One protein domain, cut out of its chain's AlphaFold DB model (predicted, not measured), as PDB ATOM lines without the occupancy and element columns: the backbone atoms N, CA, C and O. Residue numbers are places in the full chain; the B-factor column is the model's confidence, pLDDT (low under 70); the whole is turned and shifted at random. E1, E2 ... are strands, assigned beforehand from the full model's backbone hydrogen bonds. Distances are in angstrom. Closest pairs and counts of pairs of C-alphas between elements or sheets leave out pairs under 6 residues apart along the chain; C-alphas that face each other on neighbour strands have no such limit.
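This is residues 24 to 116 of the 117 residues of an uncharacterized protein of Yersinia frederiksenii (UniProt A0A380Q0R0). Two antiparallel sheets stand face to face as a sandwich: a strongly twisted sheet E1-E2-E3-E4 and a smaller sheet E5-E6-E7. A long first stretch, residues 24 to 45, pairs briefly beside E4 before the chain enters E1. The printed part has 93 residues, no named helix and seven strands, E1 to E7 in chain order; it is all strand by its named elements, though these hold 39 residues, under half. It is compact, with a radius of gyration of the C-alphas of 12.5 A and spans of 35 by 31 by 22 A.

Start at Ser 24 and pass to C-alpha 46 at (136.262, 121.727, 88.046), where E1, residues 46 to 50, begins. Next come E2, residues 54 to 59, 15.7 A; E3, residues 69 to 74, 16.7 A; and E4, residues 79 to 83. Then find E5, residues 94 to 97; E6, residues 101 to 106, 16.6 A; and E7, residues 109 to 115, 17.2 A, ending at C-alpha 115 (139.055, 107.143, 103.757).

E1 to E4 form a meander, each strand the antiparallel neighbour of the one before; look for N 48 and O 56 at 2.8 A, N 57 and O 71 at 2.9 A, and N 81 and O 72 at 2.9 A. Residues 30 to 31 pair, parallel, with residues 79 to 80 of E4. E5 to E7 form the second meander, with N 96 and O 103 at 2.9 A and N 104 and O 112 at 2.9 A. Between the sheets, the closest C-alphas of E1 and E5 are those of Ala 49 and Leu 97, 6.1 A apart. E4 and E7 are only just apart, at 8.2 A.

The C-alphas of His 28 and Gly 108 are the two farthest apart, 35.7 A. The printed part has no cut and no long link. Residues 61 to 63 are under 70 in pLDDT; the mean of the printed part is 91.0.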
ATOM      1  N   SER A  24     136.697 113.836  80.083       90.25
ATOM      2  CA  SER A  24     135.882 113.208  79.032       90.25
ATOM      3  C   SER A  24     135.944 111.682  79.056       90.25
ATOM      4  O   SER A  24     134.996 111.024  78.646       90.25
ATOM      5  N   GLU A  25     137.019 111.097  79.587       92.62
ATOM      6  CA  GLU A  25     137.131 109.644  79.730       92.62
ATOM      7  C   GLU A  25     136.331 109.115  80.925       92.62
ATOM      8  O   GLU A  25     135.953 107.942  80.938       92.62
ATOM      9  N   VAL A  26     136.062 109.963  81.921       92.69
ATOM     10  CA  VAL A  26     135.447 109.570  83.197       92.69
ATOM     11  C   VAL A  26     133.977 109.183  83.029       92.69
ATOM     12  O   VAL A  26     133.488 108.321  83.754       92.69
ATOM     13  N   GLU A  27     133.273 109.728  82.036       89.25
ATOM     14  CA  GLU A  27     131.896 109.310  81.714       89.25
ATOM     15  C   GLU A  27     131.793 107.812  81.385       89.25
ATOM     16  O   GLU A  27     130.742 107.193  81.558       89.25
ATOM     17  N   HIS A  28     132.895 107.210  80.932       92.25
ATOM     18  CA  HIS A  28     132.983 105.793  80.588       92.25
ATOM     19  C   HIS A  28     133.552 104.926  81.718       92.25
ATOM     20  O   HIS A  28     133.736 103.719  81.540       92.25
ATOM     21  N   TRP A  29     133.873 105.519  82.868       95.06
ATOM     22  CA  TRP A  29     134.410 104.803  84.020       95.06
ATOM     23  C   TRP A  29     133.312 104.095  84.809       95.06
ATOM     24  O   TRP A  29     132.117 104.368  84.685       95.06
ATOM     25  N   THR A  30     133.732 103.158  85.655       95.50
ATOM     26  CA  THR A  30     132.803 102.375  86.469       95.50
ATOM     27  C   THR A  30     132.214 103.234  87.587       95.50
ATOM     28  O   THR A  30     132.946 103.713  88.453       95.50
ATOM     29  N   ASN A  31     130.889 103.374  87.628       94.62
ATOM     30  CA  ASN A  31     130.201 103.983  88.764       94.62
ATOM     31  C   ASN A  31     130.179 103.010  89.956       94.62
ATOM     32  O   ASN A  31     129.576 101.941  89.872       94.62
ATOM     33  N   LYS A  32     130.819 103.381  91.067       93.56
ATOM     34  CA  LYS A  32     130.789 102.642  92.343       93.56
ATOM     35  C   LYS A  32     129.834 103.250  93.374       93.56
ATOM     36  O   LYS A  32     129.752 102.764  94.500       93.56
ATOM     37  N   GLY A  33     129.142 104.324  93.007       87.25
ATOM     38  CA  GLY A  33     128.116 104.973  93.806       87.25
ATOM     39  C   GLY A  33     126.735 104.347  93.670       87.25
ATOM     40  O   GLY A  33     126.560 103.208  93.236       87.25
ATOM     41  N   ALA A  34     125.723 105.135  94.032       82.25
ATOM     42  CA  ALA A  34     124.337 104.759  93.802       82.25
ATOM     43  C   ALA A  34     124.055 104.653  92.288       82.25
ATOM     44  O   ALA A  34     124.482 105.528  91.531       82.25
ATOM     45  N   PRO A  35     123.279 103.647  91.840       76.38
ATOM     46  CA  PRO A  35     123.100 103.327  90.422       76.38
ATOM     47  C   PRO A  35     122.436 104.432  89.591       76.38
ATOM     48  O   PRO A  35     122.445 104.330  88.377       76.38
ATOM     49  N   ASN A  36     121.899 105.487  90.208       80.12
ATOM     50  CA  ASN A  36     121.264 106.611  89.510       80.12
ATOM     51  C   ASN A  36     122.092 107.908  89.555       80.12
ATOM     52  O   ASN A  36     121.614 108.950  89.115       80.12
ATOM     53  N   LEU A  37     123.304 107.871  90.115       81.00
ATOM     54  CA  LEU A  37     124.190 109.030  90.225       81.00
ATOM     55  C   LEU A  37     125.369 108.860  89.274       81.00
ATOM     56  O   LEU A  37     126.434 108.387  89.668       81.00
ATOM     57  N   TYR A  38     125.152 109.206  88.011       84.81
ATOM     58  CA  TYR A  38     126.172 109.126  86.972       84.81
ATOM     59  C   TYR A  38     127.001 110.402  86.923       84.81
ATOM     60  O   TYR A  38     126.492 111.491  87.183       84.81
ATOM     61  N   TYR A  39     128.279 110.256  86.594       86.25
ATOM     62  CA  TYR A  39     129.109 111.386  86.212       86.25
ATOM     63  C   TYR A  39     128.846 111.716  84.740       86.25
ATOM     64  O   TYR A  39     128.912 110.832  83.886       86.25
ATOM     65  N   MET A  40     128.533 112.979  84.466       85.44
ATOM     66  CA  MET A  40     128.411 113.532  83.120       85.44
ATOM     67  C   MET A  40     129.352 114.724  83.058       85.44
ATOM     68  O   MET A  40     129.180 115.674  83.815       85.44
ATOM     69  N   ASN A  41     130.355 114.641  82.197       84.94
ATOM     70  CA  ASN A  41     131.356 115.670  82.023       84.94
ATOM     71  C   ASN A  41     130.700 116.912  81.423       84.94
ATOM     72  O   ASN A  41     130.171 116.893  80.308       84.94
ATOM     73  N   THR A  42     130.766 118.018  82.155       83.94
ATOM     74  CA  THR A  42     130.281 119.313  81.678       83.94
ATOM     75  C   THR A  42     131.408 120.333  81.633       83.94
ATOM     76  O   THR A  42     132.396 120.233  82.354       83.94
ATOM     77  N   SER A  43     131.248 121.386  80.828       83.06
ATOM     78  CA  SER A  43     132.208 122.499  80.800       83.06
ATOM     79  C   SER A  43     132.266 123.307  82.106       83.06
ATOM     80  O   SER A  43     133.100 124.203  82.220       83.06
ATOM     81  N   LEU A  44     131.374 123.029  83.062       84.81
ATOM     82  CA  LEU A  44     131.322 123.668  84.377       84.81
ATOM     83  C   LEU A  44     132.046 122.850  85.453       84.81
ATOM     84  O   LEU A  44     132.251 123.343  86.566       84.81
ATOM     85  N   ASP A  45     132.454 121.625  85.129       89.50
ATOM     86  CA  ASP A  45     133.149 120.758  86.064       89.50
ATOM     87  C   ASP A  45     134.551 121.294  86.343       89.50
ATOM     88  O   ASP A  45     135.276 121.746  85.457       89.50
ATOM     89  N   THR A  46     134.952 121.242  87.610       91.38
ATOM     90  CA  THR A  46     136.262 121.727  88.046       91.38
ATOM     91  C   THR A  46     136.987 120.648  88.832       91.38
ATOM     92  O   THR A  46     136.459 120.120  89.813       91.38
ATOM     93  N   VAL A  47     138.226 120.345  88.444       94.00
ATOM     94  CA  VAL A  47     139.126 119.512  89.250       94.00
ATOM     95  C   VAL A  47     139.579 120.332  90.458       94.00
ATOM     96  O   VAL A  47     140.292 121.322  90.330       94.00
ATOM     97  N   MET A  48     139.131 119.934  91.644       94.62
ATOM     98  CA  MET A  48     139.382 120.644  92.901       94.62
ATOM     99  C   MET A  48     140.708 120.238  93.536       94.62
ATOM    100  O   MET A  48     141.355 121.035  94.214       94.62
ATOM    101  N   ALA A  49     141.080 118.971  93.369       94.31
ATOM    102  CA  ALA A  49     142.327 118.415  93.860       94.31
ATOM    103  C   ALA A  49     142.677 117.157  93.072       94.31
ATOM    104  O   ALA A  49     141.790 116.404  92.670       94.31
ATOM    105  N   GLU A  50     143.967 116.894  92.912       95.25
ATOM    106  CA  GLU A  50     144.446 115.715  92.206       95.25
ATOM    107  C   GLU A  50     145.696 115.143  92.877       95.25
ATOM    108  O   GLU A  50     146.530 115.851  93.437       95.25
ATOM    109  N   THR A  51     145.792 113.822  92.839       93.69
ATOM    110  CA  THR A  51     146.913 113.007  93.299       93.69
ATOM    111  C   THR A  51     147.242 111.988  92.199       93.69
ATOM    112  O   THR A  51     146.475 111.838  91.244       93.69
ATOM    113  N   PRO A  52     148.334 111.213  92.320       92.81
ATOM    114  CA  PRO A  52     148.655 110.184  91.329       92.81
ATOM    115  C   PRO A  52     147.545 109.142  91.112       92.81
ATOM    116  O   PRO A  52     147.467 108.540  90.044       92.81
ATOM    117  N   HIS A  53     146.694 108.911  92.117       94.25
ATOM    118  CA  HIS A  53     145.696 107.836  92.109       94.25
ATOM    119  C   HIS A  53     144.256 108.326  92.164       94.25
ATOM    120  O   HIS A  53     143.362 107.602  91.742       94.25
ATOM    121  N   HIS A  54     144.032 109.546  92.639       96.25
ATOM    122  CA  HIS A  54     142.697 110.081  92.847       96.25
ATOM    123  C   HIS A  54     142.582 111.508  92.339       96.25
ATOM    124  O   HIS A  54     143.531 112.281  92.462       96.25
ATOM    125  N   ALA A  55     141.399 111.872  91.863       96.75
ATOM    126  CA  ALA A  55     141.027 113.254  91.605       96.75
ATOM    127  C   ALA A  55     139.676 113.547  92.257       96.75
ATOM    128  O   ALA A  55     138.800 112.686  92.305       96.75
ATOM    129  N   LEU A  56     139.514 114.757  92.775       97.19
ATOM    130  CA  LEU A  56     138.237 115.262  93.249       97.19
ATOM    131  C   LEU A  56     137.715 116.260  92.228       97.19
ATOM    132  O   LEU A  56     138.362 117.276  91.973       97.19
ATOM    133  N   VAL A  57     136.527 115.999  91.702       95.69
ATOM    134  CA  VAL A  57     135.841 116.889  90.768       95.69
ATOM    135  C   VAL A  57     134.635 117.489  91.463       95.69
ATOM    136  O   VAL A  57     133.864 116.774  92.102       95.69
ATOM    137  N   ARG A  58     134.471 118.803  91.343       93.12
ATOM    138  CA  ARG A  58     133.218 119.488  91.643       93.12
ATOM    139  C   ARG A  58     132.425 119.581  90.346       93.12
ATOM    140  O   ARG A  58     132.856 120.273  89.428       93.12
ATOM    141  N   ALA A  59     131.308 118.874  90.294       87.50
ATOM    142  CA  ALA A  59     130.324 118.975  89.230       87.50
ATOM    143  C   ALA A  59     129.305 120.072  89.564       87.50
ATOM    144  O   ALA A  59     129.010 120.336  90.740       87.50
ATOM    145  N   ASP A  60     128.753 120.706  88.534       75.62
ATOM    146  CA  ASP A  60     127.658 121.655  88.720       75.62
ATOM    147  C   ASP A  60     126.388 120.928  89.206       75.62
ATOM    148  O   ASP A  60     125.927 119.963  88.600       75.62
ATOM    149  N   ALA A  61     125.824 121.383  90.326       67.94
ATOM    150  CA  ALA A  61     124.599 120.842  90.928       67.94
ATOM    151  C   ALA A  61     123.373 121.740  90.680       67.94
ATOM    152  O   ALA A  61     122.308 121.551  91.288       67.94
ATOM    153  N   GLY A  62     123.530 122.767  89.838       68.75
ATOM    154  CA  GLY A  62     122.563 123.842  89.692       68.75
ATOM    155  C   GLY A  62     122.385 124.633  90.993       68.75
ATOM    156  O   GLY A  62     123.272 124.720  91.839       68.75
ATOM    157  N   THR A  63     121.203 125.223  91.183       66.00
ATOM    158  CA  THR A  63     120.921 126.131  92.311       66.00
ATOM    159  C   THR A  63     120.537 125.425  93.617       66.00
ATOM    160  O   THR A  63     120.258 126.092  94.611       66.00
ATOM    161  N   SER A  64     120.501 124.089  93.632       77.94
ATOM    162  CA  SER A  64     119.967 123.305  94.755       77.94
ATOM    163  C   SER A  64     120.892 123.269  95.978       77.94
ATOM    164  O   SER A  64     120.413 123.280  97.112       77.94
ATOM    165  N   CYS A  65     122.209 123.271  95.763       83.94
ATOM    166  CA  CYS A  65     123.213 123.228  96.820       83.94
ATOM    167  C   CYS A  65     124.435 124.064  96.400       83.94
ATOM    168  O   CYS A  65     125.183 123.635  95.522       83.94
ATOM    169  N   PRO A  66     124.669 125.243  97.012       85.31
ATOM    170  CA  PRO A  66     125.796 126.115  96.662       85.31
ATOM    171  C   PRO A  66     127.166 125.436  96.769       85.31
ATOM    172  O   PRO A  66     128.049 125.683  95.945       85.31
ATOM    173  N   ALA A  67     127.344 124.528  97.736       86.69
ATOM    174  CA  ALA A  67     128.565 123.726  97.860       86.69
ATOM    175  C   ALA A  67     128.880 122.926  96.580       86.69
ATOM    176  O   ALA A  67     130.047 122.717  96.256       86.69
ATOM    177  N   GLY A  68     127.864 122.596  95.781       85.38
ATOM    178  CA  GLY A  68     127.980 121.805  94.562       85.38
ATOM    179  C   GLY A  68     127.947 120.304  94.833       85.38
ATOM    180  O   GLY A  68     127.868 119.855  95.978       85.38
ATOM    181  N   SER A  69     128.016 119.533  93.752       89.44
ATOM    182  CA  SER A  69     128.098 118.074  93.785       89.44
ATOM    183  C   SER A  69     129.543 117.658  93.575       89.44
ATOM    184  O   SER A  69     130.265 118.289  92.806       89.44
ATOM    185  N   TYR A  70     129.983 116.590  94.235       94.00
ATOM    186  CA  TYR A  70     131.366 116.141  94.136       94.00
ATOM    187  C   TYR A  70     131.449 114.684  93.702       94.00
ATOM    188  O   TYR A  70     130.666 113.841  94.135       94.00
ATOM    189  N   TYR A  71     132.451 114.392  92.879       95.50
ATOM    190  CA  TYR A  71     132.812 113.042  92.472       95.50
ATOM    191  C   TYR A  71     134.271 112.793  92.824       95.50
ATOM    192  O   TYR A  71     135.164 113.563  92.465       95.50
ATOM    193  N   LEU A  72     134.507 111.700  93.540       96.88
ATOM    194  CA  LEU A  72     135.835 111.181  93.800       96.88
ATOM    195  C   LEU A  72     136.154 110.140  92.730       96.88
ATOM    196  O   LEU A  72     135.468 109.124  92.603       96.88
ATOM    197  N   LEU A  73     137.199 110.417  91.964       96.44
ATOM    198  CA  LEU A  73     137.671 109.594  90.866       96.44
ATOM    199  C   LEU A  73     138.845 108.745  91.344       96.44
ATOM    200  O   LEU A  73     139.777 109.282  91.943       96.44
ATOM    201  N   ASN A  74     138.832 107.451  91.042       95.50
ATOM    202  CA  ASN A  74     139.966 106.549  91.206       95.50
ATOM    203  C   ASN A  74     140.561 106.230  89.827       95.50
ATOM    204  O   ASN A  74     139.947 105.593  88.970       95.50
ATOM    205  N   LYS A  75     141.789 106.706  89.618       94.25
ATOM    206  CA  LYS A  75     142.528 106.618  88.356       94.25
ATOM    207  C   LYS A  75     143.122 105.231  88.121       94.25
ATOM    208  O   LYS A  75     143.393 104.887  86.974       94.25
ATOM    209  N   GLN A  76     143.358 104.457  89.182       92.12
ATOM    210  CA  GLN A  76     143.973 103.132  89.081       92.12
ATOM    211  C   GLN A  76     142.994 102.106  88.507       92.12
ATOM    212  O   GLN A  76     143.358 101.347  87.613       92.12
ATOM    213  N   ASP A  77     141.757 102.094  89.003       94.00
ATOM    214  CA  ASP A  77     140.732 101.130  88.594       94.00
ATOM    215  C   ASP A  77     139.681 101.713  87.637       94.00
ATOM    216  O   ASP A  77     138.741 101.012  87.261       94.00
ATOM    217  N   ARG A  78     139.865 102.974  87.216       96.12
ATOM    218  CA  ARG A  78     138.955 103.717  86.332       96.12
ATOM    219  C   ARG A  78     137.523 103.654  86.850       96.12
ATOM    220  O   ARG A  78     136.607 103.174  86.173       96.12
ATOM    221  N   SER A  79     137.344 104.124  88.079       95.75
ATOM    222  CA  SER A  79     136.041 104.218  88.725       95.75
ATOM    223  C   SER A  79     135.795 105.591  89.333       95.75
ATOM    224  O   SER A  79     136.719 106.372  89.562       95.75
ATOM    225  N   TYR A  80     134.530 105.899  89.586       95.50
ATOM    226  CA  TYR A  80     134.132 107.092  90.319       95.50
ATOM    227  C   TYR A  80     133.048 106.770  91.336       95.50
ATOM    228  O   TYR A  80     132.275 105.822  91.175       95.50
ATOM    229  N   LEU A  81     132.967 107.595  92.375       94.50
ATOM    230  CA  LEU A  81     131.837 107.620  93.289       94.50
ATOM    231  C   LEU A  81     131.414 109.066  93.591       94.50
ATOM    232  O   LEU A  81     132.273 109.938  93.734       94.50
ATOM    233  N   PRO A  82     130.107 109.340  93.714       93.38
ATOM    234  CA  PRO A  82     129.634 110.593  94.270       93.38
ATOM    235  C   PRO A  82     130.025 110.663  95.750       93.38
ATOM    236  O   PRO A  82     129.897 109.685  96.491       93.38
ATOM    237  N   VAL A  83     130.498 111.827  96.180       93.94
ATOM    238  CA  VAL A  83     130.825 112.124  97.576       93.94
ATOM    239  C   VAL A  83     130.100 113.394  98.003       93.94
ATOM    240  O   VAL A  83     129.914 114.320  97.217       93.94
ATOM    241  N   ASP A  84     129.667 113.428  99.255       92.38
ATOM    242  CA  ASP A  84     128.969 114.559  99.853       92.38
ATOM    243  C   ASP A  84     129.970 115.396 100.655       92.38
ATOM    244  O   ASP A  84     130.757 114.878 101.447       92.38
ATOM    245  N   SER A  85     129.948 116.712 100.473       93.44
ATOM    246  CA  SER A  85     130.794 117.606 101.264       93.44
ATOM    247  C   SER A  85     130.345 117.726 102.731       93.44
ATOM    248  O   SER A  85     131.067 118.296 103.555       93.44
ATOM    249  N   GLY A  86     129.169 117.191 103.073       93.50
ATOM    250  CA  GLY A  86     128.553 117.237 104.398       93.50
ATOM    251  C   GLY A  86     127.918 118.591 104.725       93.50
ATOM    252  O   GLY A  86     127.593 118.861 105.881       93.50
ATOM    253  N   THR A  87     127.791 119.480 103.736       91.50
ATOM    254  CA  THR A  87     127.206 120.817 103.876       91.50
ATOM    255  C   THR A  87     126.734 121.354 102.522       91.50
ATOM    256  O   THR A  87     127.303 121.017 101.492       91.50
ATOM    257  N   CYS A  88     125.733 122.240 102.519       89.50
ATOM    258  CA  CYS A  88     125.416 123.076 101.350       89.50
ATOM    259  C   CYS A  88     125.962 124.508 101.458       89.50
ATOM    260  O   CYS A  88     125.763 125.304 100.543       89.50
ATOM    261  N   ASP A  89     126.663 124.841 102.547       88.81
ATOM    262  CA  ASP A  89     127.372 126.113 102.704       88.81
ATOM    263  C   ASP A  89     128.737 126.054 101.999       88.81
ATOM    264  O   ASP A  89     129.671 125.409 102.486       88.81
ATOM    265  N   ASP A  90     128.852 126.742 100.864       86.06
ATOM    266  CA  ASP A  90     130.087 126.877 100.084       86.06
ATOM    267  C   ASP A  90     131.080 127.875 100.700       86.06
ATOM    268  O   ASP A  90     132.272 127.880 100.366       86.06
ATOM    269  N   ARG A  91     130.632 128.715 101.641       86.12
ATOM    270  CA  ARG A  91     131.475 129.750 102.238       86.12
ATOM    271  C   ARG A  91     132.596 129.097 103.029       86.12
ATOM    272  O   ARG A  91     132.379 128.433 104.040       86.12
ATOM    273  N   LYS A  92     133.833 129.363 102.602       90.75
ATOM    274  CA  LYS A  92     135.054 128.794 103.198       90.75
ATOM    275  C   LYS A  92     135.075 127.258 103.175       90.75
ATOM    276  O   LYS A  92     135.781 126.671 103.999       90.75
ATOM    277  N   LEU A  93     134.344 126.629 102.254       93.44
ATOM    278  CA  LEU A  93     134.471 125.202 102.002       93.44
ATOM    279  C   LEU A  93     135.853 124.924 101.398       93.44
ATOM    280  O   LEU A  93     136.283 125.578 100.450       93.44
ATOM    281  N   LYS A  94     136.574 123.977 101.991       95.00
ATOM    282  CA  LYS A  94     137.902 123.545 101.561       95.00
ATOM    283  C   LYS A  94     137.933 122.038 101.426       95.00
ATOM    284  O   LYS A  94     137.340 121.327 102.235       95.00
ATOM    285  N   THR A  95     138.696 121.574 100.448       96.06
ATOM    286  CA  THR A  95     138.932 120.159 100.183       96.06
ATOM    287  C   THR A  95     140.405 119.850 100.382       96.06
ATOM    288  O   THR A  95     141.270 120.592  99.922       96.06
ATOM    289  N   THR A  96     140.711 118.760 101.074       96.88
ATOM    290  CA  THR A  96     142.068 118.213 101.161       96.88
ATOM    291  C   THR A  96     142.030 116.784 100.661       96.88
ATOM    292  O   THR A  96     141.361 115.947 101.261       96.88
ATOM    293  N   LEU A  97     142.738 116.519  99.565       97.31
ATOM    294  CA  LEU A  97     142.901 115.184  99.003       97.31
ATOM    295  C   LEU A  97     144.337 114.720  99.241       97.31
ATOM    296  O   LEU A  97     145.291 115.439  98.956       97.31
ATOM    297  N   SER A  98     144.480 113.519  99.781       95.38
ATOM    298  CA  SER A  98     145.763 112.866 100.038       95.38
ATOM    299  C   SER A  98     145.728 111.433  99.512       95.38
ATOM    300  O   SER A  98     144.724 111.006  98.949       95.38
ATOM    301  N   ALA A  99     146.806 110.672  99.705       91.56
ATOM    302  CA  ALA A  99     146.836 109.268  99.301       91.56
ATOM    303  C   ALA A  99     145.822 108.393 100.062       91.56
ATOM    304  O   ALA A  99     145.366 107.399  99.514       91.56
ATOM    305  N   THR A 100     145.472 108.754 101.302       94.94
ATOM    306  CA  THR A 100     144.703 107.890 102.217       94.94
ATOM    307  C   THR A 100     143.347 108.453 102.613       94.94
ATOM    308  O   THR A 100     142.576 107.780 103.289       94.94
ATOM    309  N   GLN A 101     143.051 109.705 102.270       97.38
ATOM    310  CA  GLN A 101     141.795 110.340 102.658       97.38
ATOM    311  C   GLN A 101     141.472 111.568 101.811       97.38
ATOM    312  O   GLN A 101     142.368 112.294 101.360       97.38
ATOM    313  N   LEU A 102     140.174 111.824 101.703       98.12
ATOM    314  CA  LEU A 102     139.561 113.069 101.274       98.12
ATOM    315  C   LEU A 102     138.829 113.699 102.468       98.12
ATOM    316  O   LEU A 102     138.035 113.040 103.135       98.12
ATOM    317  N   ILE A 103     139.076 114.983 102.725       98.06
ATOM    318  CA  ILE A 103     138.445 115.742 103.811       98.06
ATOM    319  C   ILE A 103     137.788 116.998 103.248       98.06
ATOM    320  O   ILE A 103     138.428 117.770 102.529       98.06
ATOM    321  N   PHE A 104     136.545 117.237 103.657       97.44
ATOM    322  CA  PHE A 104     135.843 118.503 103.482       97.44
ATOM    323  C   PHE A 104     135.832 119.272 104.800       97.44
ATOM    324  O   PHE A 104     135.590 118.711 105.870       97.44
ATOM    325  N   THR A 105     136.129 120.567 104.740       96.81
ATOM    326  CA  THR A 105     136.127 121.462 105.902       96.81
ATOM    327  C   THR A 105     135.357 122.730 105.576       96.81
ATOM    328  O   THR A 105     135.685 123.404 104.605       96.81
ATOM    329  N   SER A 106     134.398 123.102 106.420       95.25
ATOM    330  CA  SER A 106     133.667 124.370 106.336       95.25
ATOM    331  C   SER A 106     133.751 125.106 107.671       95.25
ATOM    332  O   SER A 106     133.666 124.500 108.739       95.25
ATOM    333  N   HIS A 107     134.009 126.417 107.630       94.06
ATOM    334  CA  HIS A 107     134.246 127.256 108.823       94.06
ATOM    335  C   HIS A 107     135.256 126.664 109.827       94.06
ATOM    336  O   HIS A 107     135.111 126.806 111.039       94.06
ATOM    337  N   GLY A 108     136.292 125.989 109.319       92.56
ATOM    338  CA  GLY A 108     137.335 125.365 110.141       92.56
ATOM    339  C   GLY A 108     136.921 124.066 110.841       92.56
ATOM    340  O   GLY A 108     137.695 123.551 111.641       92.56
ATOM    341  N   LYS A 109     135.733 123.525 110.547       95.00
ATOM    342  CA  LYS A 109     135.255 122.233 111.054       95.00
ATOM    343  C   LYS A 109     135.194 121.212 109.926       95.00
ATOM    344  O   LYS A 109     134.759 121.545 108.826       95.00
ATOM    345  N   VAL A 110     135.602 119.978 110.210       96.88
ATOM    346  CA  VAL A 110     135.424 118.858 109.279       96.88
ATOM    347  C   VAL A 110     133.930 118.594 109.115       96.88
ATOM    348  O   VAL A 110     133.230 118.404 110.109       96.88
ATOM    349  N   THR A 111     133.452 118.609 107.875       96.88
ATOM    350  CA  THR A 111     132.045 118.349 107.525       96.88
ATOM    351  C   THR A 111     131.854 116.967 106.917       96.88
ATOM    352  O   THR A 111     130.825 116.344 107.150       96.88
ATOM    353  N   ALA A 112     132.862 116.458 106.208       97.12
ATOM    354  CA  ALA A 112     132.886 115.092 105.707       97.12
ATOM    355  C   ALA A 112     134.322 114.565 105.612       97.12
ATOM    356  O   ALA A 112     135.274 115.327 105.404       97.12
ATOM    357  N   LEU A 113     134.468 113.251 105.765       97.50
ATOM    358  CA  LEU A 113     135.733 112.534 105.651       97.50
ATOM    359  C   LEU A 113     135.486 111.208 104.937       97.50
ATOM    360  O   LEU A 113     134.617 110.437 105.337       97.50
ATOM    361  N   TYR A 114     136.293 110.941 103.915       96.62
ATOM    362  CA  TYR A 114     136.273 109.710 103.137       96.62
ATOM    363  C   TYR A 114     137.657 109.065 103.198       96.62
ATOM    364  O   TYR A 114     138.606 109.648 102.667       96.62
ATOM    365  N   PRO A 115     137.814 107.897 103.843       95.56
ATOM    366  CA  PRO A 115     139.055 107.143 103.757       95.56
ATOM    367  C   PRO A 115     139.247 106.612 102.329       95.56
ATOM    368  O   PRO A 115     138.286 106.212 101.672       95.56
ATOM    369  N   LEU A 116     140.492 106.621 101.866       92.00
ATOM    370  CA  LEU A 116     140.929 106.102 100.573       92.00
ATOM    371  C   LEU A 116     141.858 104.917 100.832       92.00
ATOM    372  O   LEU A 116     142.739 105.001 101.691       92.00
TER     373      LEU A 116